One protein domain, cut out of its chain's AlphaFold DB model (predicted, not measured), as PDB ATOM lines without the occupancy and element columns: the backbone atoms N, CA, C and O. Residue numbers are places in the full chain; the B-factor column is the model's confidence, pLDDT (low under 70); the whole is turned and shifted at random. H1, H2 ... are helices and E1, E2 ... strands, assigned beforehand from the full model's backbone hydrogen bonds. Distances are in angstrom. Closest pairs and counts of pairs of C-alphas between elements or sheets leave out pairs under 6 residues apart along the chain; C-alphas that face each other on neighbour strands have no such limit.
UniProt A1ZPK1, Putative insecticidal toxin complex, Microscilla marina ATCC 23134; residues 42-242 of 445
ATOM      1  N   THR A  42     -17.676 -46.300 -18.642       97.12
ATOM      2  CA  THR A  42     -16.973 -46.255 -19.938       97.12
ATOM      3  C   THR A  42     -15.454 -46.239 -19.786       97.12
ATOM      4  O   THR A  42     -14.790 -47.168 -20.237       97.12
ATOM      5  N   LYS A  43     -14.914 -45.250 -19.061       96.75
ATOM      6  CA  LYS A  43     -13.472 -45.130 -18.826       96.75
ATOM      7  C   LYS A  43     -12.886 -46.315 -18.063       96.75
ATOM      8  O   LYS A  43     -11.780 -46.738 -18.353       96.75
ATOM      9  N   LEU A  44     -13.631 -46.870 -17.108       98.00
ATOM     10  CA  LEU A  44     -13.172 -48.021 -16.326       98.00
ATOM     11  C   LEU A  44     -13.062 -49.274 -17.206       98.00
ATOM     12  O   LEU A  44     -12.116 -50.040 -17.071       98.00
ATOM     13  N   ILE A  45     -13.989 -49.459 -18.148       97.75
ATOM     14  CA  ILE A  45     -13.918 -50.547 -19.129       97.75
ATOM     15  C   ILE A  45     -12.737 -50.324 -20.090       97.75
ATOM     16  O   ILE A  45     -12.000 -51.263 -20.372       97.75
ATOM     17  N   GLU A  46     -12.513 -49.088 -20.555       95.88
ATOM     18  CA  GLU A  46     -11.358 -48.732 -21.403       95.88
ATOM     19  C   GLU A  46     -10.012 -48.948 -20.705       95.88
ATOM     20  O   GLU A  46      -9.061 -49.411 -21.327       95.88
ATOM     21  N   GLU A  47      -9.935 -48.634 -19.413       95.38
ATOM     22  CA  GLU A  47      -8.750 -48.854 -18.577       95.38
ATOM     23  C   GLU A  47      -8.583 -50.326 -18.166       95.38
ATOM     24  O   GLU A  47      -7.582 -50.687 -17.551       95.38
ATOM     25  N   GLY A  48      -9.537 -51.189 -18.533       95.94
ATOM     26  CA  GLY A  48      -9.442 -52.629 -18.355       95.94
ATOM     27  C   GLY A  48      -9.795 -53.121 -16.958       95.94
ATOM     28  O   GLY A  48      -9.360 -54.207 -16.595       95.94
ATOM     29  N   TYR A  49     -10.568 -52.372 -16.166       97.25
ATOM     30  CA  TYR A  49     -11.077 -52.879 -14.888       97.25
ATOM     31  C   TYR A  49     -11.993 -54.086 -15.103       97.25
ATOM     32  O   TYR A  49     -12.796 -54.110 -16.036       97.25
ATOM     33  N   ALA A  50     -11.914 -55.061 -14.199       96.75
ATOM     34  CA  ALA A  50     -12.805 -56.209 -14.169       96.75
ATOM     35  C   ALA A  50     -14.268 -55.751 -14.142       96.75
ATOM     36  O   ALA A  50     -14.609 -54.742 -13.525       96.75
ATOM     37  N   SER A  51     -15.169 -56.514 -14.746       95.94
ATOM     38  CA  SER A  51     -16.608 -56.282 -14.609       95.94
ATOM     39  C   SER A  51     -17.229 -57.266 -13.620       95.94
ATOM     40  O   SER A  51     -16.680 -58.337 -13.350       95.94
ATOM     41  N   LYS A  52     -18.358 -56.881 -13.021       91.44
ATOM     42  CA  LYS A  52     -19.107 -57.764 -12.120       91.44
ATOM     43  C   LYS A  52     -19.667 -58.967 -12.898       91.44
ATOM     44  O   LYS A  52     -20.204 -58.811 -13.987       91.44
ATOM     45  N   GLY A  53     -19.574 -60.154 -12.317       88.25
ATOM     46  CA  GLY A  53     -20.175 -61.375 -12.832       88.25
ATOM     47  C   GLY A  53     -21.589 -61.609 -12.301       88.25
ATOM     48  O   GLY A  53     -22.139 -60.833 -11.510       88.25
ATOM     49  N   PHE A  54     -22.174 -62.741 -12.695       86.00
ATOM     50  CA  PHE A  54     -23.572 -63.077 -12.413       86.00
ATOM     51  C   PHE A  54     -23.927 -63.071 -10.917       86.00
ATOM     52  O   PHE A  54     -25.013 -62.619 -10.548       86.00
ATOM     53  N   HIS A  55     -23.023 -63.509 -10.040       85.94
ATOM     54  CA  HIS A  55     -23.287 -63.631  -8.598       85.94
ATOM     55  C   HIS A  55     -23.279 -62.303  -7.841       85.94
ATOM     56  O   HIS A  55     -23.821 -62.212  -6.735       85.94
ATOM     57  N   ASN A  56     -22.706 -61.249  -8.424       89.06
ATOM     58  CA  ASN A  56     -22.682 -59.935  -7.805       89.06
ATOM     59  C   ASN A  56     -23.864 -59.078  -8.283       89.06
ATOM     60  O   ASN A  56     -23.805 -58.362  -9.280       89.06
ATOM     61  N   LYS A  57     -24.962 -59.111  -7.518       90.19
ATOM     62  CA  LYS A  57     -26.177 -58.326  -7.809       90.19
ATOM     63  C   LYS A  57     -26.146 -56.897  -7.244       90.19
ATOM     64  O   LYS A  57     -27.147 -56.180  -7.336       90.19
ATOM     65  N   ALA A  58     -25.036 -56.472  -6.638       93.19
ATOM     66  CA  ALA A  58     -24.884 -55.116  -6.129       93.19
ATOM     67  C   ALA A  58     -24.895 -54.101  -7.287       93.19
ATOM     68  O   ALA A  58     -24.340 -54.325  -8.362       93.19
ATOM     69  N   LYS A  59     -25.563 -52.961  -7.090       93.94
ATOM     70  CA  LYS A  59     -25.579 -51.868  -8.073       93.94
ATOM     71  C   LYS A  59     -24.305 -51.018  -7.996       93.94
ATOM     72  O   LYS A  59     -23.803 -50.761  -6.905       93.94
ATOM     73  N   SER A  60     -23.833 -50.548  -9.150       95.31
ATOM     74  CA  SER A  60     -22.711 -49.610  -9.259       95.31
ATOM     75  C   SER A  60     -23.056 -48.211  -8.734       95.31
ATOM     76  O   SER A  60     -24.229 -47.870  -8.544       95.31
ATOM     77  N   CYS A  61     -22.036 -47.393  -8.486       97.56
ATOM     78  CA  CYS A  61     -22.170 -45.999  -8.063       97.56
ATOM     79  C   CYS A  61     -22.251 -45.026  -9.245       97.56
ATOM     80  O   CYS A  61     -21.734 -45.298 -10.324       97.56
ATOM     81  N   ASN A  62     -22.881 -43.873  -9.038       97.38
ATOM     82  CA  ASN A  62     -23.013 -42.802 -10.030       97.38
ATOM     83  C   ASN A  62     -22.612 -41.419  -9.482       97.38
ATOM     84  O   ASN A  62     -22.960 -40.411 -10.089       97.38
ATOM     85  N   TRP A  63     -21.921 -41.355  -8.343       98.06
ATOM     86  CA  TRP A  63     -21.502 -40.110  -7.695       98.06
ATOM     87  C   TRP A  63     -20.146 -40.288  -7.001       98.06
ATOM     88  O   TRP A  63     -19.711 -41.414  -6.767       98.06
ATOM     89  N   GLY A  64     -19.480 -39.178  -6.674       98.00
ATOM     90  CA  GLY A  64     -18.187 -39.200  -5.987       98.00
ATOM     91  C   GLY A  64     -17.055 -39.846  -6.805       98.00
ATOM     92  O   GLY A  64     -17.210 -40.107  -8.001       98.00
ATOM     93  N   PRO A  65     -15.892 -40.105  -6.180       98.19
ATOM     94  CA  PRO A  65     -14.711 -40.619  -6.884       98.19
ATOM     95  C   PRO A  65     -14.828 -42.096  -7.294       98.19
ATOM     96  O   PRO A  65     -14.070 -42.577  -8.128       98.19
ATOM     97  N   MET A  66     -15.784 -42.815  -6.709       98.12
ATOM     98  CA  MET A  66     -16.067 -44.233  -6.933       98.12
ATOM     99  C   MET A  66     -17.212 -44.477  -7.920       98.12
ATOM    100  O   MET A  66     -17.686 -45.609  -8.048       98.12
ATOM    101  N   ALA A  67     -17.686 -43.432  -8.604       98.44
ATOM    102  CA  ALA A  67     -18.660 -43.574  -9.677       98.44
ATOM    103  C   ALA A  67     -18.167 -44.596 -10.718       98.44
ATOM    104  O   ALA A  67     -16.989 -44.613 -11.068       98.44
ATOM    105  N   GLY A  68     -19.065 -45.455 -11.197       97.88
ATOM    106  CA  GLY A  68     -18.763 -46.560 -12.111       97.88
ATOM    107  C   GLY A  68     -18.397 -47.879 -11.425       97.88
ATOM    108  O   GLY A  68     -18.662 -48.937 -11.993       97.88
ATOM    109  N   PHE A  69     -17.875 -47.855 -10.197       98.44
ATOM    110  CA  PHE A  69     -17.518 -49.070  -9.458       98.44
ATOM    111  C   PHE A  69     -18.712 -49.710  -8.748       98.44
ATOM    112  O   PHE A  69     -19.687 -49.037  -8.393       98.44
ATOM    113  N   VAL A  70     -18.613 -51.017  -8.494       97.31
ATOM    114  CA  VAL A  70     -19.535 -51.774  -7.642       97.31
ATOM    115  C   VAL A  70     -18.956 -51.859  -6.229       97.31
ATOM    116  O   VAL A  70     -18.119 -52.702  -5.924       97.31
ATOM    117  N   ASN A  71     -19.400 -50.960  -5.350       97.56
ATOM    118  CA  ASN A  71     -18.790 -50.781  -4.031       97.56
ATOM    119  C   ASN A  71     -19.384 -51.681  -2.941       97.56
ATOM    120  O   ASN A  71     -20.550 -52.078  -2.991       97.56
ATOM    121  N   THR A  72     -18.586 -51.932  -1.901       96.81
ATOM    122  CA  THR A  72     -18.988 -52.738  -0.734       96.81
ATOM    123  C   THR A  72     -19.706 -51.921   0.343       96.81
ATOM    124  O   THR A  72     -20.285 -52.490   1.268       96.81
ATOM    125  N   HIS A  73     -19.712 -50.592   0.219       96.75
ATOM    126  CA  HIS A  73     -20.481 -49.701   1.083       96.75
ATOM    127  C   HIS A  73     -21.881 -49.458   0.484       96.75
ATOM    128  O   HIS A  73     -21.968 -48.950  -0.635       96.75
ATOM    129  N   PRO A  74     -22.989 -49.746   1.201       95.62
ATOM    130  CA  PRO A  74     -24.345 -49.664   0.643       95.62
ATOM    131  C   PRO A  74     -24.702 -48.303   0.028       95.62
ATOM    132  O   PRO A  74     -25.275 -48.251  -1.062       95.62
ATOM    133  N   LEU A  75     -24.308 -47.209   0.691       96.06
ATOM    134  CA  LEU A  75     -24.552 -45.836   0.226       96.06
ATOM    135  C   LEU A  75     -23.783 -45.498  -1.067       96.06
ATOM    136  O   LEU A  75     -24.209 -44.645  -1.840       96.06
ATOM    137  N   PHE A  76     -22.665 -46.180  -1.342       97.50
ATOM    138  CA  PHE A  76     -21.815 -45.932  -2.513       97.50
ATOM    139  C   PHE A  76     -22.333 -46.698  -3.735       97.50
ATOM    140  O   PHE A  76     -21.610 -47.425  -4.414       97.50
ATOM    141  N   SER A  77     -23.622 -46.532  -4.016       96.12
ATOM    142  CA  SER A  77     -24.309 -47.094  -5.172       96.12
ATOM    143  C   SER A  77     -25.414 -46.141  -5.632       96.12
ATOM    144  O   SER A  77     -25.905 -45.333  -4.847       96.12
ATOM    145  N   LYS A  78     -25.839 -46.244  -6.896       93.06
ATOM    146  CA  LYS A  78     -26.946 -45.433  -7.432       93.06
ATOM    147  C   LYS A  78     -28.273 -45.699  -6.719       93.06
ATOM    148  O   LYS A  78     -29.078 -44.793  -6.560       93.06
ATOM    149  N   ALA A  79     -28.479 -46.940  -6.276       93.38
ATOM    150  CA  ALA A  79     -29.661 -47.336  -5.517       93.38
ATOM    151  C   ALA A  79     -29.540 -46.972  -4.028       93.38
ATOM    152  O   ALA A  79     -30.543 -46.745  -3.369       93.38
ATOM    153  N   GLY A  80     -28.324 -46.877  -3.489       94.94
ATOM    154  CA  GLY A  80     -28.076 -46.652  -2.065       94.94
ATOM    155  C   GLY A  80     -28.545 -45.302  -1.529       94.94
ATOM    156  O   GLY A  80     -28.521 -45.101  -0.322       94.94
ATOM    157  N   LEU A  81     -28.976 -44.381  -2.393       96.12
ATOM    158  CA  LEU A  81     -29.456 -43.063  -1.985       96.12
ATOM    159  C   LEU A  81     -30.915 -43.059  -1.502       96.12
ATOM    160  O   LEU A  81     -31.376 -42.015  -1.052       96.12
ATOM    161  N   THR A  82     -31.621 -44.194  -1.533       96.12
ATOM    162  CA  THR A  82     -32.975 -44.352  -0.967       96.12
ATOM    163  C   THR A  82     -33.010 -45.397   0.148       96.12
ATOM    164  O   THR A  82     -32.131 -46.262   0.228       96.12
ATOM    165  N   VAL A  83     -34.030 -45.349   1.013       94.81
ATOM    166  CA  VAL A  83     -34.224 -46.333   2.103       94.81
ATOM    167  C   VAL A  83     -34.300 -47.770   1.576       94.81
ATOM    168  O   VAL A  83     -33.531 -48.637   2.008       94.81
ATOM    169  N   ASP A  84     -35.169 -48.022   0.600       94.38
ATOM    170  CA  ASP A  84     -35.348 -49.360   0.027       94.38
ATOM    171  C   ASP A  84     -34.109 -49.832  -0.726       94.38
ATOM    172  O   ASP A  84     -33.692 -50.993  -0.614       94.38
ATOM    173  N   GLY A  85     -33.469 -48.918  -1.455       94.62
ATOM    174  CA  GLY A  85     -32.259 -49.214  -2.196       94.62
ATOM    175  C   GLY A  85     -31.088 -49.559  -1.278       94.62
ATOM    176  O   GLY A  85     -30.386 -50.529  -1.554       94.62
ATOM    177  N   GLN A  86     -30.931 -48.886  -0.132       94.56
ATOM    178  CA  GLN A  86     -29.960 -49.286   0.894       94.56
ATOM    179  C   GLN A  86     -30.210 -50.701   1.420       94.56
ATOM    180  O   GLN A  86     -29.270 -51.493   1.535       94.56
ATOM    181  N   ASN A  87     -31.461 -51.044   1.728       95.25
ATOM    182  CA  ASN A  87     -31.811 -52.371   2.235       95.25
ATOM    183  C   ASN A  87     -31.547 -53.466   1.195       95.25
ATOM    184  O   ASN A  87     -30.967 -54.508   1.519       95.25
ATOM    185  N   SER A  88     -31.931 -53.222  -0.057       94.25
ATOM    186  CA  SER A  88     -31.639 -54.111  -1.184       94.25
ATOM    187  C   SER A  88     -30.130 -54.285  -1.373       94.25
ATOM    188  O   SER A  88     -29.624 -55.406  -1.447       94.25
ATOM    189  N   GLN A  89     -29.384 -53.183  -1.328       95.25
ATOM    190  CA  GLN A  89     -27.950 -53.196  -1.553       95.25
ATOM    191  C   GLN A  89     -27.186 -53.925  -0.443       95.25
ATOM    192  O   GLN A  89     -26.311 -54.734  -0.746       95.25
ATOM    193  N   LYS A  90     -27.563 -53.745   0.832       96.38
ATOM    194  CA  LYS A  90     -27.019 -54.524   1.962       96.38
ATOM    195  C   LYS A  90     -27.210 -56.031   1.758       96.38
ATOM    196  O   LYS A  90     -26.285 -56.809   1.994       96.38
ATOM    197  N   LYS A  91     -28.394 -56.451   1.291       95.69
ATOM    198  CA  LYS A  91     -28.684 -57.864   0.992       95.69
ATOM    199  C   LYS A  91     -27.806 -58.384  -0.149       95.69
ATOM    200  O   LYS A  91     -27.219 -59.454  -0.005       95.69
ATOM    201  N   SER A  92     -27.689 -57.632  -1.244       94.44
ATOM    202  CA  SER A  92     -26.844 -58.000  -2.389       94.44
ATOM    203  C   SER A  92     -25.368 -58.100  -2.011       94.44
ATOM    204  O   SER A  92     -24.726 -59.087  -2.354       94.44
ATOM    205  N   ILE A  93     -24.856 -57.146  -1.225       95.12
ATOM    206  CA  ILE A  93     -23.479 -57.151  -0.713       95.12
ATOM    207  C   ILE A  93     -23.207 -58.418   0.108       95.12
ATOM    208  O   ILE A  93     -22.237 -59.132  -0.144       95.12
ATOM    209  N   LYS A  94     -24.098 -58.748   1.054       95.62
ATOM    210  CA  LYS A  94     -23.967 -59.957   1.883       95.62
ATOM    211  C   LYS A  94     -23.975 -61.238   1.041       95.62
ATOM    212  O   LYS A  94     -23.216 -62.161   1.328       95.62
ATOM    213  N   LYS A  95     -24.832 -61.307   0.015       93.56
ATOM    214  CA  LYS A  95     -24.893 -62.451  -0.906       93.56
ATOM    215  C   LYS A  95     -23.611 -62.591  -1.730       93.56
ATOM    216  O   LYS A  95     -23.109 -63.703  -1.823       93.56
ATOM    217  N   ALA A  96     -23.064 -61.492  -2.249       92.56
ATOM    218  CA  ALA A  96     -21.825 -61.509  -3.025       92.56
ATOM    219  C   ALA A  96     -20.648 -62.057  -2.201       92.56
ATOM    220  O   ALA A  96     -19.961 -62.973  -2.648       92.56
ATOM    221  N   PHE A  97     -20.472 -61.592  -0.958       94.44
ATOM    222  CA  PHE A  97     -19.449 -62.150  -0.062       94.44
ATOM    223  C   PHE A  97     -19.680 -63.633   0.242       94.44
ATOM    224  O   PHE A  97     -18.738 -64.418   0.227       94.44
ATOM    225  N   LYS A  98     -20.936 -64.052   0.451       93.25
ATOM    226  CA  LYS A  98     -21.270 -65.474   0.635       93.25
ATOM    227  C   LYS A  98     -20.930 -66.321  -0.601       93.25
ATOM    228  O   LYS A  98     -20.593 -67.489  -0.448       93.25
ATOM    229  N   ALA A  99     -21.004 -65.741  -1.797       89.44
ATOM    230  CA  ALA A  99     -20.616 -66.382  -3.052       89.44
ATOM    231  C   ALA A  99     -19.093 -66.378  -3.302       89.44
ATOM    232  O   ALA A  99     -18.644 -66.926  -4.303       89.44
ATOM    233  N   GLY A 100     -18.292 -65.797  -2.401       92.12
ATOM    234  CA  GLY A 100     -16.830 -65.770  -2.503       92.12
ATOM    235  C   GLY A 100     -16.252 -64.495  -3.120       92.12
ATOM    236  O   GLY A 100     -15.084 -64.494  -3.496       92.12
ATOM    237  N   ALA A 101     -17.038 -63.418  -3.233       93.31
ATOM    238  CA  ALA A 101     -16.500 -62.122  -3.637       93.31
ATOM    239  C   ALA A 101     -15.471 -61.631  -2.609       93.31
ATOM    240  O   ALA A 101     -15.668 -61.794  -1.404       93.31
ATOM    241  N   GLN A 102     -14.407 -60.987  -3.082       93.88
ATOM    242  CA  GLN A 102     -13.445 -60.293  -2.225       93.88
ATOM    243  C   GLN A 102     -13.668 -58.775  -2.318       93.88
ATOM    244  O   GLN A 102     -14.618 -58.301  -2.949       93.88
ATOM    245  N   SER A 103     -12.804 -57.984  -1.684       93.69
ATOM    246  CA  SER A 103     -12.834 -56.526  -1.814       93.69
ATOM    247  C   SER A 103     -11.435 -55.963  -1.970       93.69
ATOM    248  O   SER A 103     -10.522 -56.433  -1.299       93.69
ATOM    249  N   THR A 104     -11.303 -54.910  -2.767       93.38
ATOM    250  CA  THR A 104     -10.057 -54.160  -2.935       93.38
ATOM    251  C   THR A 104     -10.303 -52.672  -2.747       93.38
ATOM    252  O   THR A 104     -11.439 -52.202  -2.869       93.38
ATOM    253  N   GLN A 105      -9.254 -51.918  -2.429       94.62
ATOM    254  CA  GLN A 105      -9.351 -50.465  -2.394       94.62
ATOM    255  C   GLN A 105      -9.546 -49.920  -3.812       94.62
ATOM    256  O   GLN A 105      -8.888 -50.349  -4.757       94.62
ATOM    257  N   VAL A 106     -10.441 -48.945  -3.951       97.19
ATOM    258  CA  VAL A 106     -10.586 -48.191  -5.192       97.19
ATOM    259  C   VAL A 106      -9.328 -47.361  -5.398       97.19
ATOM    260  O   VAL A 106      -8.962 -46.522  -4.570       97.19
ATOM    261  N   VAL A 107      -8.696 -47.593  -6.539       95.69
ATOM    262  CA  VAL A 107      -7.608 -46.782  -7.070       95.69
ATOM    263  C   VAL A 107      -8.024 -46.360  -8.465       95.69
ATOM    264  O   VAL A 107      -8.564 -47.190  -9.192       95.69
ATOM    265  N   ILE A 108      -7.814 -45.096  -8.818       96.94
ATOM    266  CA  ILE A 108      -8.177 -44.533 -10.125       96.94
ATOM    267  C   ILE A 108      -6.956 -43.923 -10.808       96.94
ATOM    268  O   ILE A 108      -6.050 -43.427 -10.138       96.94
ATOM    269  N   SER A 109      -6.939 -43.929 -12.137       95.69
ATOM    270  CA  SER A 109      -5.914 -43.235 -12.914       95.69
ATOM    271  C   SER A 109      -6.049 -41.710 -12.801       95.69
ATOM    272  O   SER A 109      -7.105 -41.174 -12.446       95.69
ATOM    273  N   GLU A 110      -4.990 -40.979 -13.147       95.19
ATOM    274  CA  GLU A 110      -5.071 -39.527 -13.333       95.19
ATOM    275  C   GLU A 110      -6.095 -39.142 -14.406       95.19
ATOM    276  O   GLU A 110      -6.863 -38.204 -14.203       95.19
ATOM    277  N   ALA A 111      -6.177 -39.895 -15.507       96.06
ATOM    278  CA  ALA A 111      -7.165 -39.641 -16.553       96.06
ATOM    279  C   ALA A 111      -8.597 -39.747 -16.007       96.06
ATOM    280  O   ALA A 111      -9.422 -38.869 -16.259       96.06
ATOM    281  N   ARG A 112      -8.877 -40.768 -15.189       97.56
ATOM    282  CA  ARG A 112     -10.166 -40.935 -14.518       97.56
ATOM    283  C   ARG A 112     -10.428 -39.833 -13.492       97.56
ATOM    284  O   ARG A 112     -11.553 -39.348 -13.399       97.56
ATOM    285  N   ARG A 113      -9.416 -39.393 -12.736       97.44
ATOM    286  CA  ARG A 113      -9.550 -38.250 -11.813       97.44
ATOM    287  C   ARG A 113      -9.991 -36.990 -12.558       97.44
ATOM    288  O   ARG A 113     -10.929 -36.327 -12.119       97.44
ATOM    289  N   LEU A 114      -9.336 -36.676 -13.675       97.00
ATOM    290  CA  LEU A 114      -9.659 -35.504 -14.487       97.00
ATOM    291  C   LEU A 114     -11.049 -35.620 -15.123       97.00
ATOM    292  O   LEU A 114     -11.805 -34.656 -15.073       97.00
ATOM    293  N   GLU A 115     -11.429 -36.796 -15.623       97.38
ATOM    294  CA  GLU A 115     -12.776 -37.050 -16.157       97.38
ATOM    295  C   GLU A 115     -13.862 -36.820 -15.088       97.38
ATOM    296  O   GLU A 115     -14.874 -36.163 -15.340       97.38
ATOM    297  N   LEU A 116     -13.651 -37.306 -13.860       98.12
ATOM    298  CA  LEU A 116     -14.587 -37.120 -12.745       98.12
ATOM    299  C   LEU A 116     -14.796 -35.641 -12.383       98.12
ATOM    300  O   LEU A 116     -15.876 -35.280 -11.911       98.12
ATOM    301  N   ILE A 117     -13.786 -34.794 -12.590       97.56
ATOM    302  CA  ILE A 117     -13.829 -33.358 -12.285       97.56
ATOM    303  C   ILE A 117     -14.405 -32.569 -13.467       97.56
ATOM    304  O   ILE A 117     -15.363 -31.815 -13.300       97.56
ATOM    305  N   ASN A 118     -13.841 -32.756 -14.658       97.00
ATOM    306  CA  ASN A 118     -14.069 -31.885 -15.809       97.00
ATOM    307  C   ASN A 118     -15.294 -32.312 -16.626       97.00
ATOM    308  O   ASN A 118     -16.139 -31.477 -16.966       97.00
ATOM    309  N   ASP A 119     -15.418 -33.616 -16.882       95.69
ATOM    310  CA  ASP A 119     -16.375 -34.152 -17.854       95.69
ATOM    311  C   ASP A 119     -17.661 -34.609 -17.162       95.69
ATOM    312  O   ASP A 119     -18.770 -34.215 -17.529       95.69
ATOM    313  N   LEU A 120     -17.516 -35.411 -16.103       96.56
ATOM    314  CA  LEU A 120     -18.637 -35.944 -15.332       96.56
ATOM    315  C   LEU A 120     -19.102 -34.992 -14.225       96.56
ATOM    316  O   LEU A 120     -20.231 -35.137 -13.755       96.56
ATOM    317  N   ARG A 121     -18.258 -34.026 -13.829       97.38
ATOM    318  CA  ARG A 121     -18.544 -32.999 -12.808       97.38
ATOM    319  C   ARG A 121     -19.098 -33.584 -11.507       97.38
ATOM    320  O   ARG A 121     -20.081 -33.098 -10.954       97.38
ATOM    321  N   LEU A 122     -18.463 -34.647 -11.022       97.94
ATOM    322  CA  LEU A 122     -18.840 -35.361  -9.799       97.94
ATOM    323  C   LEU A 122     -18.038 -34.920  -8.578       97.94
ATOM    324  O   LEU A 122     -18.413 -35.253  -7.452       97.94
ATOM    325  N   LEU A 123     -16.940 -34.194  -8.783       97.62
ATOM    326  CA  LEU A 123     -16.013 -33.790  -7.735       97.62
ATOM    327  C   LEU A 123     -15.720 -32.300  -7.813       97.62
ATOM    328  O   LEU A 123     -15.474 -31.754  -8.884       97.62
ATOM    329  N   ARG A 124     -15.685 -31.661  -6.644       96.69
ATOM    330  CA  ARG A 124     -15.155 -30.312  -6.469       96.69
ATOM    331  C   ARG A 124     -13.990 -30.367  -5.502       96.69
ATOM    332  O   ARG A 124     -14.156 -30.853  -4.381       96.69
ATOM    333  N   GLU A 125     -12.837 -29.877  -5.938       95.69
ATOM    334  CA  GLU A 125     -11.663 -29.782  -5.077       95.69
ATOM    335  C   GLU A 125     -11.945 -28.843  -3.902       95.69
ATOM    336  O   GLU A 125     -12.608 -27.812  -4.040       95.69
ATOM    337  N   VAL A 126     -11.497 -29.255  -2.724       94.25
ATOM    338  CA  VAL A 126     -11.602 -28.489  -1.488       94.25
ATOM    339  C   VAL A 126     -10.206 -27.962  -1.173       94.25
ATOM    340  O   VAL A 126      -9.275 -28.770  -1.131       94.25
ATOM    341  N   PRO A 127     -10.054 -26.645  -0.938       92.25
ATOM    342  CA  PRO A 127      -8.774 -26.060  -0.567       92.25
ATOM    343  C   PRO A 127      -8.160 -26.698   0.681       92.25
ATOM    344  O   PRO A 127      -8.827 -27.388   1.454       92.25
ATOM    345  N   GLU A 128      -6.879 -26.406   0.885       90.00
ATOM    346  CA  GLU A 128      -6.115 -26.855   2.043       90.00
ATOM    347  C   GLU A 128      -6.841 -26.560   3.367       90.00
ATOM    348  O   GLU A 128      -7.173 -25.414   3.670       90.00
ATOM    349  N   ASP A 129      -7.026 -27.593   4.192       91.81
ATOM    350  CA  ASP A 129      -7.563 -27.469   5.543       91.81
ATOM    351  C   ASP A 129      -6.862 -28.414   6.528       91.81
ATOM    352  O   ASP A 129      -5.964 -29.177   6.163       91.81
ATOM    353  N   SER A 130      -7.235 -28.348   7.809       90.94
ATOM    354  CA  SER A 130      -6.635 -29.189   8.855       90.94
ATOM    355  C   SER A 130      -6.795 -30.687   8.579       90.94
ATOM    356  O   SER A 130      -5.892 -31.459   8.896       90.94
ATOM    357  N   GLY A 131      -7.899 -31.098   7.945       91.94
ATOM    358  CA  GLY A 131      -8.142 -32.489   7.569       91.94
ATOM    359  C   GLY A 131      -7.192 -32.971   6.475       91.94
ATOM    360  O   GLY A 131      -6.619 -34.051   6.600       91.94
ATOM    361  N   LEU A 132      -6.973 -32.168   5.428       94.62
ATOM    362  CA  LEU A 132      -6.020 -32.507   4.365       94.62
ATOM    363  C   LEU A 132      -4.571 -32.521   4.873       94.62
ATOM    364  O   LEU A 132      -3.819 -33.432   4.522       94.62
ATOM    365  N   LYS A 133      -4.201 -31.577   5.749       94.31
ATOM    366  CA  LYS A 133      -2.885 -31.569   6.410       94.31
ATOM    367  C   LYS A 133      -2.665 -32.847   7.212       94.31
ATOM    368  O   LYS A 133      -1.673 -33.533   6.995       94.31
ATOM    369  N   LEU A 134      -3.620 -33.201   8.075       94.25
ATOM    370  CA  LEU A 134      -3.563 -34.432   8.862       94.25
ATOM    371  C   LEU A 134      -3.425 -35.666   7.961       94.25
ATOM    372  O   LEU A 134      -2.569 -36.512   8.202       94.25
ATOM    373  N   PHE A 135      -4.229 -35.746   6.898       95.12
ATOM    374  CA  PHE A 135      -4.181 -36.862   5.960       95.12
ATOM    375  C   PHE A 135      -2.810 -37.003   5.284       95.12
ATOM    376  O   PHE A 135      -2.305 -38.119   5.168       95.12
ATOM    377  N   ARG A 136      -2.187 -35.894   4.862       93.31
ATOM    378  CA  ARG A 136      -0.831 -35.906   4.287       93.31
ATOM    379  C   ARG A 136       0.208 -36.373   5.295       93.31
ATOM    380  O   ARG A 136       1.001 -37.247   4.965       93.31
ATOM    381  N   GLU A 137       0.179 -35.832   6.512       92.12
ATOM    382  CA  GLU A 137       1.117 -36.209   7.574       92.12
ATOM    383  C   GLU A 137       1.038 -37.705   7.900       92.12
ATOM    384  O   GLU A 137       2.066 -38.378   7.942       92.12
ATOM    385  N   MET A 138      -0.174 -38.254   8.033       90.69
ATOM    386  CA  MET A 138      -0.391 -39.683   8.300       90.69
ATOM    387  C   MET A 138       0.099 -40.609   7.180       90.69
ATOM    388  O   MET A 138       0.293 -41.797   7.418       90.69
ATOM    389  N   ASN A 139       0.259 -40.091   5.961       88.81
ATOM    390  CA  ASN A 139       0.643 -40.870   4.787       88.81
ATOM    391  C   ASN A 139       2.080 -40.599   4.319       88.81
ATOM    392  O   ASN A 139       2.468 -41.064   3.246       88.81
ATOM    393  N   LYS A 140       2.885 -39.871   5.104       87.31
ATOM    394  CA  LYS A 140       4.320 -39.748   4.837       87.31
ATOM    395  C   LYS A 140       4.991 -41.116   4.933       87.31
ATOM    396  O   LYS A 140       4.781 -41.862   5.885       87.31
ATOM    397  N   LEU A 141       5.838 -41.423   3.957       75.44
ATOM    398  CA  LEU A 141       6.566 -42.689   3.863       75.44
ATOM    399  C   LEU A 141       8.059 -42.387   3.768       75.44
ATOM    400  O   LEU A 141       8.518 -41.879   2.752       75.44
ATOM    401  N   ASN A 142       8.822 -42.678   4.827       72.81
ATOM    402  CA  ASN A 142      10.284 -42.501   4.860       72.81
ATOM    403  C   ASN A 142      10.764 -41.108   4.392       72.81
ATOM    404  O   ASN A 142      11.729 -40.992   3.644       72.81
ATOM    405  N   GLY A 143      10.064 -40.044   4.800       73.81
ATOM    406  CA  GLY A 143      10.377 -38.662   4.408       73.81
ATOM    407  C   GLY A 143       9.773 -38.213   3.071       73.81
ATOM    408  O   GLY A 143       9.752 -37.015   2.796       73.81
ATOM    409  N   LEU A 144       9.205 -39.124   2.275       78.00
ATOM    410  CA  LEU A 144       8.423 -38.778   1.090       78.00
ATOM    411  C   LEU A 144       7.021 -38.332   1.499       78.00
ATOM    412  O   LEU A 144       6.348 -38.983   2.302       78.00
ATOM    413  N   THR A 145       6.575 -37.222   0.916       84.56
ATOM    414  CA  THR A 145       5.221 -36.701   1.115       84.56
ATOM    415  C   THR A 145       4.418 -36.956  -0.158       84.56
ATOM    416  O   THR A 145       4.723 -36.332  -1.175       84.56
ATOM    417  N   PRO A 146       3.430 -37.868  -0.148       87.19
ATOM    418  CA  PRO A 146       2.603 -38.100  -1.323       87.19
ATOM    419  C   PRO A 146       1.786 -36.856  -1.661       87.19
ATOM    420  O   PRO A 146       1.344 -36.121  -0.769       87.19
ATOM    421  N   THR A 147       1.528 -36.646  -2.953       92.44
ATOM    422  CA  THR A 147       0.518 -35.667  -3.349       92.44
ATOM    423  C   THR A 147      -0.831 -36.130  -2.807       92.44
ATOM    424  O   THR A 147      -1.254 -37.257  -3.074       92.44
ATOM    425  N   CYS A 148      -1.530 -35.256  -2.084       95.38
ATOM    426  CA  CYS A 148      -2.897 -35.523  -1.651       95.38
ATOM    427  C   CYS A 148      -3.828 -34.371  -2.001       95.38
ATOM    428  O   CYS A 148      -3.484 -33.204  -1.793       95.38
ATOM    429  N   TYR A 149      -5.038 -34.729  -2.415       96.81
ATOM    430  CA  TYR A 149      -6.136 -33.808  -2.684       96.81
ATOM    431  C   TYR A 149      -7.351 -34.150  -1.830       96.81
ATOM    432  O   TYR A 149      -7.565 -35.313  -1.478       96.81
ATOM    433  N   LYS A 150      -8.175 -33.142  -1.545       97.62
ATOM    434  CA  LYS A 150      -9.461 -33.289  -0.862       97.62
ATOM    435  C   LYS A 150     -10.587 -32.868  -1.794       97.62
ATOM    436  O   LYS A 150     -10.482 -31.854  -2.474       97.62
ATOM    437  N   PHE A 151     -11.687 -33.610  -1.785       97.88
ATOM    438  CA  PHE A 151     -12.848 -33.344  -2.623       97.88
ATOM    439  C   PHE A 151     -14.158 -33.397  -1.838       97.88
ATOM    440  O   PHE A 151     -14.339 -34.189  -0.907       97.88
ATOM    441  N   SER A 152     -15.106 -32.571  -2.271       97.12
ATOM    442  CA  SER A 152     -16.528 -32.728  -1.977       97.12
ATOM    443  C   SER A 152     -17.229 -33.363  -3.180       97.12
ATOM    444  O   SER A 152     -16.929 -32.983  -4.316       97.12
ATOM    445  N   PRO A 153     -18.175 -34.292  -2.962       97.56
ATOM    446  CA  PRO A 153     -18.988 -34.811  -4.048       97.56
ATOM    447  C   PRO A 153     -19.972 -33.743  -4.540       97.56
ATOM    448  O   PRO A 153     -20.571 -33.010  -3.748       97.56
ATOM    449  N   LEU A 154     -20.164 -33.678  -5.852       97.12
ATOM    450  CA  LEU A 154     -21.233 -32.916  -6.488       97.12
ATOM    451  C   LEU A 154     -22.421 -33.853  -6.725       97.12
ATOM    452  O   LEU A 154     -22.301 -34.875  -7.397       97.12
ATOM    453  N   MET A 155     -23.564 -33.512  -6.127       95.25
ATOM    454  CA  MET A 155     -24.743 -34.388  -6.032       95.25
ATOM    455  C   MET A 155     -25.943 -33.869  -6.840       95.25
ATOM    456  O   MET A 155     -27.076 -34.274  -6.604       95.25
ATOM    457  N   THR A 156     -25.723 -32.947  -7.780       93.44
ATOM    458  CA  THR A 156     -26.793 -32.207  -8.476       93.44
ATOM    459  C   THR A 156     -27.649 -33.066  -9.407       93.44
ATOM    460  O   THR A 156     -28.768 -32.686  -9.736       93.44
ATOM    461  N   HIS A 157     -27.140 -34.214  -9.853       94.50
ATOM    462  CA  HIS A 157     -27.809 -35.131 -10.783       94.50
ATOM    463  C   HIS A 157     -28.468 -36.335 -10.100       94.50
ATOM    464  O   HIS A 157     -29.088 -37.148 -10.783       94.50
ATOM    465  N   VAL A 158     -28.320 -36.485  -8.781       94.94
ATOM    466  CA  VAL A 158     -28.903 -37.597  -8.020       94.94
ATOM    467  C   VAL A 158     -30.018 -37.118  -7.099       94.94
ATOM    468  O   VAL A 158     -30.077 -35.959  -6.701       94.94
ATOM    469  N   LYS A 159     -30.927 -38.034  -6.767       93.62
ATOM    470  CA  LYS A 159     -32.068 -37.806  -5.877       93.62
ATOM    471  C   LYS A 159     -32.177 -38.971  -4.894       93.62
ATOM    472  O   LYS A 159     -31.698 -40.065  -5.192       93.62
ATOM    473  N   GLY A 160     -32.805 -38.735  -3.747       94.81
ATOM    474  CA  GLY A 160     -33.055 -39.755  -2.731       94.81
ATOM    475  C   GLY A 160     -32.904 -39.233  -1.304       94.81
ATOM    476  O   GLY A 160     -32.346 -38.157  -1.076       94.81
ATOM    477  N   ASP A 161     -33.390 -40.023  -0.354       96.06
ATOM    478  CA  ASP A 161     -33.445 -39.710   1.078       96.06
ATOM    479  C   ASP A 161     -32.058 -39.432   1.677       96.06
ATOM    480  O   ASP A 161     -31.890 -38.553   2.521       96.06
ATOM    481  N   TYR A 162     -31.035 -40.140   1.191       95.44
ATOM    482  CA  TYR A 162     -29.669 -40.049   1.710       95.44
ATOM    483  C   TYR A 162     -28.770 -39.083   0.934       95.44
ATOM    484  O   TYR A 162     -27.567 -39.034   1.187       95.44
ATOM    485  N   VAL A 163     -29.302 -38.278   0.005       96.12
ATOM    486  CA  VAL A 163     -28.480 -37.308  -0.748       96.12
ATOM    487  C   VAL A 163     -27.815 -36.295   0.186       96.12
ATOM    488  O   VAL A 163     -26.637 -35.985   0.011       96.12
ATOM    489  N   LYS A 164     -28.531 -35.819   1.215       95.00
ATOM    490  CA  LYS A 164     -27.976 -34.888   2.209       95.00
ATOM    491  C   LYS A 164     -26.813 -35.519   2.976       95.00
ATOM    492  O   LYS A 164     -25.761 -34.895   3.089       95.00
ATOM    493  N   GLU A 165     -26.978 -36.754   3.441       94.88
ATOM    494  CA  GLU A 165     -25.921 -37.503   4.130       94.88
ATOM    495  C   GLU A 165     -24.708 -37.704   3.214       94.88
ATOM    496  O   GLU A 165     -23.596 -37.305   3.557       94.88
ATOM    497  N   ALA A 166     -24.930 -38.222   2.003       95.12
ATOM    498  CA  ALA A 166     -23.886 -38.461   1.012       95.12
ATOM    499  C   ALA A 166     -23.120 -37.175   0.634       95.12
ATOM    500  O   ALA A 166     -21.902 -37.211   0.471       95.12
ATOM    501  N   SER A 167     -23.791 -36.017   0.579       95.75
ATOM    502  CA  SER A 167     -23.146 -34.713   0.340       95.75
ATOM    503  C   SER A 167     -22.211 -34.257   1.475       95.75
ATOM    504  O   SER A 167     -21.298 -33.447   1.268       95.75
ATOM    505  N   GLY A 168     -22.409 -34.794   2.681       95.50
ATOM    506  CA  GLY A 168     -21.565 -34.540   3.843       95.50
ATOM    507  C   GLY A 168     -20.206 -35.236   3.770       95.50
ATOM    508  O   GLY A 168     -19.258 -34.774   4.405       95.50
ATOM    509  N   TYR A 169     -20.075 -36.301   2.972       96.25
ATOM    510  CA  TYR A 169     -18.819 -37.038   2.843       96.25
ATOM    511  C   TYR A 169     -17.711 -36.136   2.294       96.25
ATOM    512  O   TYR A 169     -17.931 -35.225   1.484       96.25
ATOM    513  N   ARG A 170     -16.483 -36.398   2.736       97.00
ATOM    514  CA  ARG A 170     -15.279 -35.827   2.129       97.00
ATOM    515  C   ARG A 170     -14.419 -36.959   1.626       97.00
ATOM    516  O   ARG A 170     -14.243 -37.950   2.327       97.00
ATOM    517  N   PHE A 171     -13.910 -36.791   0.417       98.19
ATOM    518  CA  PHE A 171     -13.045 -37.763  -0.224       98.19
ATOM    519  C   PHE A 171     -11.626 -37.230  -0.278       98.19
ATOM    520  O   PHE A 171     -11.417 -36.028  -0.427       98.19
ATOM    521  N   TYR A 172     -10.668 -38.134  -0.165       98.31
ATOM    522  CA  TYR A 172      -9.253 -37.822  -0.224       98.31
ATOM    523  C   TYR A 172      -8.615 -38.734  -1.257       98.31
ATOM    524  O   TYR A 172      -8.852 -39.942  -1.250       98.31
ATOM    525  N   LEU A 173      -7.841 -38.143  -2.157       97.50
ATOM    526  CA  LEU A 173      -7.034 -38.884  -3.114       97.50
ATOM    527  C   LEU A 173      -5.587 -38.790  -2.672       97.50
ATOM    528  O   LEU A 173      -5.092 -37.684  -2.467       97.50
ATOM    529  N   LYS A 174      -4.931 -39.939  -2.534       94.75
ATOM    530  CA  LYS A 174      -3.501 -40.042  -2.247       94.75
ATOM    531  C   LYS A 174      -2.793 -40.614  -3.462       94.75
ATOM    532  O   LYS A 174      -3.220 -41.638  -3.989       94.75
ATOM    533  N   GLU A 175      -1.720 -39.969  -3.891       91.94
ATOM    534  CA  GLU A 175      -0.832 -40.516  -4.912       91.94
ATOM    535  C   GLU A 175      -0.291 -41.879  -4.467       91.94
ATOM    536  O   GLU A 175       0.286 -42.013  -3.385       91.94
ATOM    537  N   ARG A 176      -0.504 -42.898  -5.299       86.31
ATOM    538  CA  ARG A 176       0.035 -44.234  -5.065       86.31
ATOM    539  C   ARG A 176       1.478 -44.272  -5.543       86.31
ATOM    540  O   ARG A 176       1.749 -44.075  -6.725       86.31
ATOM    541  N   PHE A 177       2.395 -44.579  -4.634       78.19
ATOM    542  CA  PHE A 177       3.769 -44.887  -5.005       78.19
ATOM    543  C   PHE A 177       3.851 -46.329  -5.502       78.19
ATOM    544  O   PHE A 177       3.437 -47.257  -4.809       78.19
ATOM    545  N   LEU A 178       4.357 -46.510  -6.721       70.56
ATOM    546  CA  LEU A 178       4.577 -47.823  -7.319       70.56
ATOM    547  C   LEU A 178       6.020 -48.260  -7.066       70.56
ATOM    548  O   LEU A 178       6.947 -47.464  -7.223       70.56
ATOM    549  N   ARG A 179       6.230 -49.531  -6.707       62.00
ATOM    550  CA  ARG A 179       7.586 -50.099  -6.671       62.00
ATOM    551  C   ARG A 179       8.123 -50.278  -8.089       62.00
ATOM    552  O   ARG A 179       7.393 -50.647  -9.012       62.00
ATOM    553  N   THR A 180       9.416 -50.015  -8.255       55.91
ATOM    554  CA  THR A 180      10.075 -50.056  -9.571       55.91
ATOM    555  C   THR A 180      10.818 -51.363  -9.857       55.91
ATOM    556  O   THR A 180      11.114 -51.614 -11.022       55.91
ATOM    557  N   SER A 181      11.042 -52.226  -8.857       55.56
ATOM    558  CA  SER A 181      11.787 -53.488  -9.010       55.56
ATOM    559  C   SER A 181      11.486 -54.509  -7.906       55.56
ATOM    560  O   SER A 181      11.325 -54.117  -6.748       55.56
ATOM    561  N   ASP A 182      11.543 -55.797  -8.249       53.06
ATOM    562  CA  ASP A 182      11.320 -56.929  -7.330       53.06
ATOM    563  C   ASP A 182      12.521 -57.211  -6.405       53.06
ATOM    564  O   ASP A 182      12.369 -57.798  -5.336       53.06
ATOM    565  N   GLU A 183      13.722 -56.755  -6.783       51.28
ATOM    566  CA  GLU A 183      14.989 -57.055  -6.092       51.28
ATOM    567  C   GLU A 183      15.200 -56.281  -4.780       51.28
ATOM    568  O   GLU A 183      16.095 -56.602  -3.999       51.28
ATOM    569  N   PHE A 184      14.367 -55.278  -4.497       49.47
ATOM    570  CA  PHE A 184      14.512 -54.437  -3.314       49.47
ATOM    571  C   PHE A 184      13.325 -54.626  -2.372       49.47
ATOM    572  O   PHE A 184      12.248 -54.059  -2.555       49.47
ATOM    573  N   THR A 185      13.557 -55.406  -1.317       45.41
ATOM    574  CA  THR A 185      12.620 -55.646  -0.209       45.41
ATOM    575  C   THR A 185      12.406 -54.420   0.687       45.41
ATOM    576  O   THR A 185      11.489 -54.417   1.511       45.41
ATOM    577  N   SER A 186      13.208 -53.360   0.536       49.72
ATOM    578  CA  SER A 186      13.039 -52.107   1.268       49.72
ATOM    579  C   SER A 186      12.172 -51.111   0.488       49.72
ATOM    580  O   SER A 186      12.323 -50.912  -0.715       49.72
ATOM    581  N   TRP A 187      11.294 -50.398   1.200       49.31
ATOM    582  CA  TRP A 187      10.494 -49.271   0.692       49.31
ATOM    583  C   TRP A 187      11.318 -48.134   0.048       49.31
ATOM    584  O   TRP A 187      10.744 -47.192  -0.488       49.31
ATOM    585  N   GLN A 188      12.651 -48.207   0.095       46.56
ATOM    586  CA  GLN A 188      13.570 -47.259  -0.533       46.56
ATOM    587  C   GLN A 188      13.586 -47.360  -2.071       46.56
ATOM    588  O   GLN A 188      14.071 -46.438  -2.712       46.56
ATOM    589  N   SER A 189      13.030 -48.421  -2.675       50.34
ATOM    590  CA  SER A 189      12.938 -48.600  -4.140       50.34
ATOM    591  C   SER A 189      11.637 -48.085  -4.777       50.34
ATOM    592  O   SER A 189      11.437 -48.213  -5.993       50.34
ATOM    593  N   ALA A 190      10.736 -47.484  -3.988       49.75
ATOM    594  CA  ALA A 190       9.537 -46.803  -4.481       49.75
ATOM    595  C   ALA A 190       9.909 -45.451  -5.119       49.75
ATOM    596  O   ALA A 190       9.521 -44.384  -4.651       49.75
ATOM    597  N   PHE A 191      10.729 -45.486  -6.168       50.88
ATOM    598  CA  PHE A 191      11.029 -44.309  -6.965       50.88
ATOM    599  C   PHE A 191       9.873 -44.016  -7.916       50.88
ATOM    600  O   PHE A 191       9.275 -44.909  -8.513       50.88
ATOM    601  N   VAL A 192       9.570 -42.728  -8.062       50.62
ATOM    602  CA  VAL A 192       8.588 -42.205  -9.011       50.62
ATOM    603  C   VAL A 192       9.154 -42.411 -10.413       50.62
ATOM    604  O   VAL A 192       9.827 -41.536 -10.953       50.62
ATOM    605  N   ASN A 193       8.939 -43.582 -11.012       49.78
ATOM    606  CA  ASN A 193       9.128 -43.687 -12.448       49.78
ATOM    607  C   ASN A 193       8.036 -42.832 -13.101       49.78
ATOM    608  O   ASN A 193       6.879 -43.241 -13.176       49.78
ATOM    609  N   THR A 194       8.403 -41.633 -13.550       52.84
ATOM    610  CA  THR A 194       7.497 -40.682 -14.205       52.84
ATOM    611  C   THR A 194       6.925 -41.213 -15.520       52.84
ATOM    612  O   THR A 194       6.013 -40.602 -16.067       52.84
ATOM    613  N   SER A 195       7.442 -42.333 -16.041       58.22
ATOM    614  CA  SER A 195       6.858 -43.032 -17.188       58.22
ATOM    615  C   SER A 195       5.649 -43.897 -16.816       58.22
ATOM    616  O   SER A 195       4.955 -44.369 -17.715       58.22
ATOM    617  N   LEU A 196       5.410 -44.168 -15.527       65.75
ATOM    618  CA  LEU A 196       4.246 -44.928 -15.081       65.75
ATOM    619  C   LEU A 196       3.028 -44.009 -14.923       65.75
ATOM    620  O   LEU A 196       3.168 -42.853 -14.514       65.75
ATOM    621  N   PRO A 197       1.817 -44.510 -15.223       76.56
ATOM    622  CA  PRO A 197       0.605 -43.732 -15.043       76.56
ATOM    623  C   PRO A 197       0.429 -43.375 -13.568       76.56
ATOM    624  O   PRO A 197       0.545 -44.222 -12.680       76.56
ATOM    625  N   LYS A 198       0.119 -42.105 -13.309       88.00
ATOM    626  CA  LYS A 198      -0.187 -41.631 -11.963       88.00
ATOM    627  C   LYS A 198      -1.508 -42.243 -11.494       88.00
ATOM    628  O   LYS A 198      -2.533 -42.102 -12.163       88.00
ATOM    629  N   LEU A 199      -1.462 -42.920 -10.349       92.19
ATOM    630  CA  LEU A 199      -2.596 -43.599  -9.729       92.19
ATOM    631  C   LEU A 199      -2.954 -42.945  -8.391       92.19
ATOM    632  O   LEU A 199      -2.085 -42.451  -7.670       92.19
ATOM    633  N   TRP A 200      -4.238 -42.984  -8.050       95.56
ATOM    634  CA  TRP A 200      -4.798 -42.340  -6.868       95.56
ATOM    635  C   TRP A 200      -5.585 -43.324  -6.025       95.56
ATOM    636  O   TRP A 200      -6.640 -43.799  -6.440       95.56
ATOM    637  N   GLU A 201      -5.105 -43.582  -4.819       95.69
ATOM    638  CA  GLU A 201      -5.853 -44.310  -3.806       95.69
ATOM    639  C   GLU A 201      -6.983 -43.442  -3.256       95.69
ATOM    640  O   GLU A 201      -6.769 -42.294  -2.853       95.69
ATOM    641  N   VAL A 202      -8.194 -43.999  -3.234       98.25
ATOM    642  CA  VAL A 202      -9.400 -43.274  -2.833       98.25
ATOM    643  C   VAL A 202      -9.743 -43.572  -1.377       98.25
ATOM    644  O   VAL A 202      -9.934 -44.725  -0.982       98.25
ATOM    645  N   TYR A 203      -9.880 -42.509  -0.591       98.38
ATOM    646  CA  TYR A 203     -10.294 -42.533   0.807       98.38
ATOM    647  C   TYR A 203     -11.501 -41.625   1.032       98.38
ATOM    648  O   TYR A 203     -11.783 -40.725   0.239       98.38
ATOM    649  N   TYR A 204     -12.203 -41.833   2.141       98.06
ATOM    650  CA  TYR A 204     -13.282 -40.966   2.589       98.06
ATOM    651  C   TYR A 204     -13.286 -40.788   4.107       98.06
ATOM    652  O   TYR A 204     -12.758 -41.613   4.848       98.06
ATOM    653  N   THR A 205     -13.926 -39.719   4.566       96.56
ATOM    654  CA  THR A 205     -14.288 -39.505   5.972       96.56
ATOM    655  C   THR A 205     -15.801 -39.381   6.075       96.56
ATOM    656  O   THR A 205     -16.432 -38.753   5.216       96.56
ATOM    657  N   VAL A 206     -16.376 -39.925   7.145       92.56
ATOM    658  CA  VAL A 206     -17.787 -39.691   7.479       92.56
ATOM    659  C   VAL A 206     -17.945 -38.345   8.199       92.56
ATOM    660  O   VAL A 206     -17.023 -37.950   8.923       92.56
ATOM    661  N   PRO A 207     -19.069 -37.623   8.017       86.19
ATOM    662  CA  PRO A 207     -19.290 -36.310   8.635       86.19
ATOM    663  C   PRO A 207     -19.083 -36.294  10.154       86.19
ATOM    664  O   PRO A 207     -18.548 -35.334  10.699       86.19
ATOM    665  N   GLU A 208     -19.455 -37.379  10.828       90.12
ATOM    666  CA  GLU A 208     -19.404 -37.520  12.283       90.12
ATOM    667  C   GLU A 208     -17.982 -37.796  12.804       90.12
ATOM    668  O   GLU A 208     -17.725 -37.671  14.000       90.12
ATOM    669  N   LYS A 209     -17.051 -38.203  11.927       90.94
ATOM    670  CA  LYS A 209     -15.663 -38.563  12.272       90.94
ATOM    671  C   LYS A 209     -14.679 -38.036  11.214       90.94
ATOM    672  O   LYS A 209     -14.031 -38.827  10.525       90.94
ATOM    673  N   PRO A 210     -14.511 -36.707  11.090       86.25
ATOM    674  CA  PRO A 210     -13.729 -36.089  10.015       86.25
ATOM    675  C   PRO A 210     -12.215 -36.368  10.076       86.25
ATOM    676  O   PRO A 210     -11.517 -36.096   9.104       86.25
ATOM    677  N   ALA A 211     -11.708 -36.911  11.188       89.56
ATOM    678  CA  ALA A 211     -10.308 -37.308  11.366       89.56
ATOM    679  C   ALA A 211     -10.054 -38.814  11.131       89.56
ATOM    680  O   ALA A 211      -8.942 -39.288  11.343       89.56
ATOM    681  N   VAL A 212     -11.075 -39.582  10.724       93.81
ATOM    682  CA  VAL A 212     -10.953 -41.019  10.436       93.81
ATOM    683  C   VAL A 212     -11.063 -41.244   8.933       93.81
ATOM    684  O   VAL A 212     -12.143 -41.114   8.356       93.81
ATOM    685  N   PHE A 213      -9.944 -41.609   8.310       96.19
ATOM    686  CA  PHE A 213      -9.843 -41.841   6.871       96.19
ATOM    687  C   PHE A 213     -10.004 -43.327   6.560       96.19
ATOM    688  O   PHE A 213      -9.200 -44.155   6.985       96.19
ATOM    689  N   LEU A 214     -11.047 -43.669   5.812       96.69
ATOM    690  CA  LEU A 214     -11.371 -45.039   5.433       96.69
ATOM    691  C   LEU A 214     -11.129 -45.231   3.935       96.69
ATOM    692  O   LEU A 214     -11.496 -44.351   3.153       96.69
ATOM    693  N   PRO A 215     -10.541 -46.356   3.495       96.88
ATOM    694  CA  PRO A 215     -10.422 -46.642   2.073       96.88
ATOM    695  C   PRO A 215     -11.812 -46.861   1.474       96.88
ATOM    696  O   PRO A 215     -12.640 -47.584   2.040       96.88
ATOM    697  N   VAL A 216     -12.070 -46.282   0.302       98.25
ATOM    698  CA  VAL A 216     -13.238 -46.686  -0.485       98.25
ATOM    699  C   VAL A 216     -12.951 -48.069  -1.058       98.25
ATOM    700  O   VAL A 216     -11.897 -48.274  -1.653       98.25
ATOM    701  N   LYS A 217     -13.865 -49.025  -0.873       97.19
ATOM    702  CA  LYS A 217     -13.679 -50.409  -1.324       97.19
ATOM    703  C   LYS A 217     -14.683 -50.805  -2.403       97.19
ATOM    704  O   LYS A 217     -15.890 -50.602  -2.246       97.19
ATOM    705  N   SER A 218     -14.165 -51.430  -3.456       97.12
ATOM    706  CA  SER A 218     -14.933 -52.080  -4.517       97.12
ATOM    707  C   SER A 218     -14.908 -53.593  -4.348       97.12
ATOM    708  O   SER A 218     -14.008 -54.143  -3.704       97.12
ATOM    709  N   PHE A 219     -15.905 -54.270  -4.906       95.94
ATOM    710  CA  PHE A 219     -15.889 -55.721  -5.010       95.94
ATOM    711  C   PHE A 219     -14.807 -56.188  -5.973       95.94
ATOM    712  O   PHE A 219     -14.584 -55.570  -7.013       95.94
ATOM    713  N   VAL A 220     -14.227 -57.336  -5.645       94.06
ATOM    714  CA  VAL A 220     -13.517 -58.212  -6.574       94.06
ATOM    715  C   VAL A 220     -14.432 -59.399  -6.845       94.06
ATOM    716  O   VAL A 220     -14.972 -59.994  -5.906       94.06
ATOM    717  N   ASP A 221     -14.645 -59.706  -8.121       89.75
ATOM    718  CA  ASP A 221     -15.594 -60.739  -8.532       89.75
ATOM    719  C   ASP A 221     -15.224 -62.130  -7.969       89.75
ATOM    720  O   ASP A 221     -14.031 -62.452  -7.900       89.75
ATOM    721  N   PRO A 222     -16.199 -62.982  -7.584       84.56
ATOM    722  CA  PRO A 222     -15.930 -64.342  -7.106       84.56
ATOM    723  C   PRO A 222     -15.094 -65.208  -8.057       84.56
ATOM    724  O   PRO A 222     -14.412 -66.131  -7.601       84.56
ATOM    725  N   ASN A 223     -15.090 -64.909  -9.358       83.56
ATOM    726  CA  ASN A 223     -14.229 -65.590 -10.327       83.56
ATOM    727  C   ASN A 223     -12.731 -65.401 -10.030       83.56
ATOM    728  O   ASN A 223     -11.911 -66.246 -10.388       83.56
ATOM    729  N   PHE A 224     -12.371 -64.360  -9.277       85.50
ATOM    730  CA  PHE A 224     -11.010 -64.071  -8.829       85.50
ATOM    731  C   PHE A 224     -10.755 -64.478  -7.371       85.50
ATOM    732  O   PHE A 224      -9.802 -64.014  -6.755       85.50
ATOM    733  N   LYS A 225     -11.554 -65.381  -6.788       79.69
ATOM    734  CA  LYS A 225     -11.389 -65.853  -5.393       79.69
ATOM    735  C   LYS A 225     -10.019 -66.465  -5.056       79.69
ATOM    736  O   LYS A 225      -9.705 -66.628  -3.884       79.69
ATOM    737  N   LYS A 226      -9.235 -66.855  -6.067       83.56
ATOM    738  CA  LYS A 226      -7.871 -67.390  -5.904       83.56
ATOM    739  C   LYS A 226      -6.788 -66.311  -5.928       83.56
ATOM    740  O   LYS A 226      -5.651 -66.607  -5.580       83.56
ATOM    741  N   VAL A 227      -7.119 -65.095  -6.361       81.56
ATOM    742  CA  VAL A 227      -6.183 -63.971  -6.344       81.56
ATOM    743  C   VAL A 227      -5.971 -63.580  -4.891       81.56
ATOM    744  O   VAL A 227      -6.934 -63.280  -4.181       81.56
ATOM    745  N   ASN A 228      -4.717 -63.607  -4.449       82.44
ATOM    746  CA  ASN A 228      -4.355 -63.092  -3.144       82.44
ATOM    747  C   ASN A 228      -4.336 -61.562  -3.220       82.44
ATOM    748  O   ASN A 228      -3.430 -60.969  -3.797       82.44
ATOM    749  N   MET A 229      -5.359 -60.928  -2.648       80.00
ATOM    750  CA  MET A 229      -5.500 -59.472  -2.667       80.00
ATOM    751  C   MET A 229      -4.484 -58.748  -1.769       80.00
ATOM    752  O   MET A 229      -4.346 -57.530  -1.875       80.00
ATOM    753  N   ASP A 230      -3.769 -59.496  -0.928       71.69
ATOM    754  CA  ASP A 230      -2.666 -59.008  -0.102       71.69
ATOM    755  C   ASP A 230      -1.295 -59.301  -0.749       71.69
ATOM    756  O   ASP A 230      -0.258 -58.930  -0.192       71.69
ATOM    757  N   ASP A 231      -1.262 -59.959  -1.922       67.19
ATOM    758  CA  ASP A 231      -0.021 -60.233  -2.649       67.19
ATOM    759  C   ASP A 231       0.519 -58.962  -3.307       67.19
ATOM    760  O   ASP A 231       0.054 -58.466  -4.340       67.19
ATOM    761  N   TYR A 232       1.547 -58.449  -2.647       52.41
ATOM    762  CA  TYR A 232       2.266 -57.230  -2.952       52.41
ATOM    763  C   TYR A 232       2.925 -57.248  -4.352       52.41
ATOM    764  O   TYR A 232       3.119 -56.194  -4.961       52.41
ATOM    765  N   MET A 233       3.237 -58.426  -4.910       43.91
ATOM    766  CA  MET A 233       4.004 -58.565  -6.162       43.91
ATOM    767  C   MET A 233       3.211 -58.243  -7.447       43.91
ATOM    768  O   MET A 233       3.735 -58.361  -8.551       43.91
ATOM    769  N   SER A 234       1.972 -57.746  -7.336       56.91
ATOM    770  CA  SER A 234       1.185 -57.239  -8.475       56.91
ATOM    771  C   SER A 234       0.696 -55.795  -8.294       56.91
ATOM    772  O   SER A 234      -0.350 -55.407  -8.821       56.91
ATOM    773  N   ASP A 235       1.475 -54.962  -7.590       62.97
ATOM    774  CA  ASP A 235       1.191 -53.543  -7.291       62.97
ATOM    775  C   ASP A 235       0.659 -52.729  -8.495       62.97
ATOM    776  O   ASP A 235      -0.108 -51.776  -8.336       62.97
ATOM    777  N   ARG A 236       1.029 -53.133  -9.716       71.56
ATOM    778  CA  ARG A 236       0.633 -52.487 -10.975       71.56
ATOM    779  C   ARG A 236      -0.768 -52.831 -11.469       71.56
ATOM    780  O   ARG A 236      -1.325 -52.030 -12.205       71.56
ATOM    781  N   ILE A 237      -1.334 -53.981 -11.108       82.50
ATOM    782  CA  ILE A 237      -2.599 -54.464 -11.696       82.50
ATOM    783  C   ILE A 237      -3.659 -54.809 -10.658       82.50
ATOM    784  O   ILE A 237      -4.829 -54.917 -11.007       82.50
ATOM    785  N   ILE A 238      -3.296 -54.928  -9.377       85.81
ATOM    786  CA  ILE A 238      -4.228 -55.374  -8.333       85.81
ATOM    787  C   ILE A 238      -5.488 -54.499  -8.221       85.81
ATOM    788  O   ILE A 238      -6.572 -54.965  -7.872       85.81
ATOM    789  N   HIS A 239      -5.359 -53.217  -8.563       89.50
ATOM    790  CA  HIS A 239      -6.477 -52.284  -8.582       89.50
ATOM    791  C   HIS A 239      -7.482 -52.559  -9.706       89.50
ATOM    792  O   HIS A 239      -8.662 -52.260  -9.535       89.50
ATOM    793  N   LEU A 240      -7.051 -53.164 -10.817       93.62
ATOM    794  CA  LEU A 240      -7.916 -53.500 -11.946       93.62
ATOM    795  C   LEU A 240      -8.909 -54.616 -11.597       93.62
ATOM    796  O   LEU A 240      -9.913 -54.762 -12.281       93.62
ATOM    797  N   TYR A 241      -8.700 -55.374 -10.515       94.31
ATOM    798  CA  TYR A 241      -9.689 -56.345 -10.026       94.31
ATOM    799  C   TYR A 241     -10.920 -55.688  -9.384       94.31
ATOM    800  O   TYR A 241     -11.915 -56.372  -9.135       94.31
ATOM    801  N   ALA A 242     -10.880 -54.380  -9.105       95.69
ATOM    802  CA  ALA A 242     -12.059 -53.636  -8.685       95.69
ATOM    803  C   ALA A 242     -13.125 -53.683  -9.787       95.69
ATOM    804  O   ALA A 242     -12.874 -53.301 -10.925       95.69
TER     805      ALA A 242
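This is residues 42 to 242 of the 445 residues of the protein "Putative insecticidal toxin complex" of Microscilla marina ATCC 23134 (UniProt A1ZPK1). A strongly twisted sheet of five strands, curled like part of a barrel, wraps round helix H3, while H4 lies over its strands E4 and E5. E1 runs on into the edge strand E2 and pairs with E7 as a second small sheet; the longest helix, H2, is near E7. The 201 printed residues hold six named helices and seven named strands, in the order H1 H2 E1 E2 H3 E3 H4 E4 H5 E5 E6 E7 H6. The large sheet runs E2 E6 E5 E4 E3, all antiparallel; the class is mixed, helices and strands, with under half of the residues in named elements. The whole is compact, with a radius of gyration of the C-alphas of 17.0 A and spans of 50 by 41 by 30 A.

H1, residues 42 to 46, begins at C-alpha 42, (-16.973, -46.255, -19.938). H2, residues 83 to 98, is 23.2 A long. E1, residues 102 to 105, is followed by E2, 107 to 109, H3, 110 to 118, and E3, 123 to 126. H4, residues 130 to 138, measures 12.2 A. E4, residues 148 to 153, is 16.3 A long. After H5, residues 163 to 168, comes E5, 170 to 175, 16.7 A long. E6, residues 199 to 205, spans 20.0 A and begins at (-2.596, -43.599, -9.729). E7 is residues 217 to 220, and H6, residues 238 to 241, ends at (-9.689, -56.345, -10.026).

E5 and E6 form a hairpin, with N 172 and O 203 2.8 A apart. E5 and E4 pair through N 151 and O 171, 2.8 A, E4 and E3 through N 126 and O 150, 2.8 A, and E2 and E6 through N 200 and O 108, 2.8 A. H3 is on this sheet, which curls round it; its closest C-alphas to E3 are those of Ile 117 and Leu 123, 5.1 A. H4 is on the sheet at a height of 9.6 A, slantwise to the strands, at 35 degrees to E5 on the local plane. H5 and H6 only graze the sheet, with residues 166 to 168 and 238 to 240. E1 runs on into E2 at 54 degrees; N 218 and O 104 of E7 and E1 are 2.9 A apart. H2 is near E7. H1 is close to H3 but not clearly touching, with C-alphas 43 and 112 at 6.9 A. In H1 to H5 every O i to N i+4 pair is within hydrogen-bond range; H6 is too short for one.

The C-alphas farthest apart, those of Asp 161 and Glu 183, are 51.9 A apart. The printed part has no cut. The long links are H1 to H2, E5 to E6, E6 to E7 and E7 to H6. Mean pLDDT of the printed part is 88.5; residues 179 to 196 and 231 to 235 are under 70.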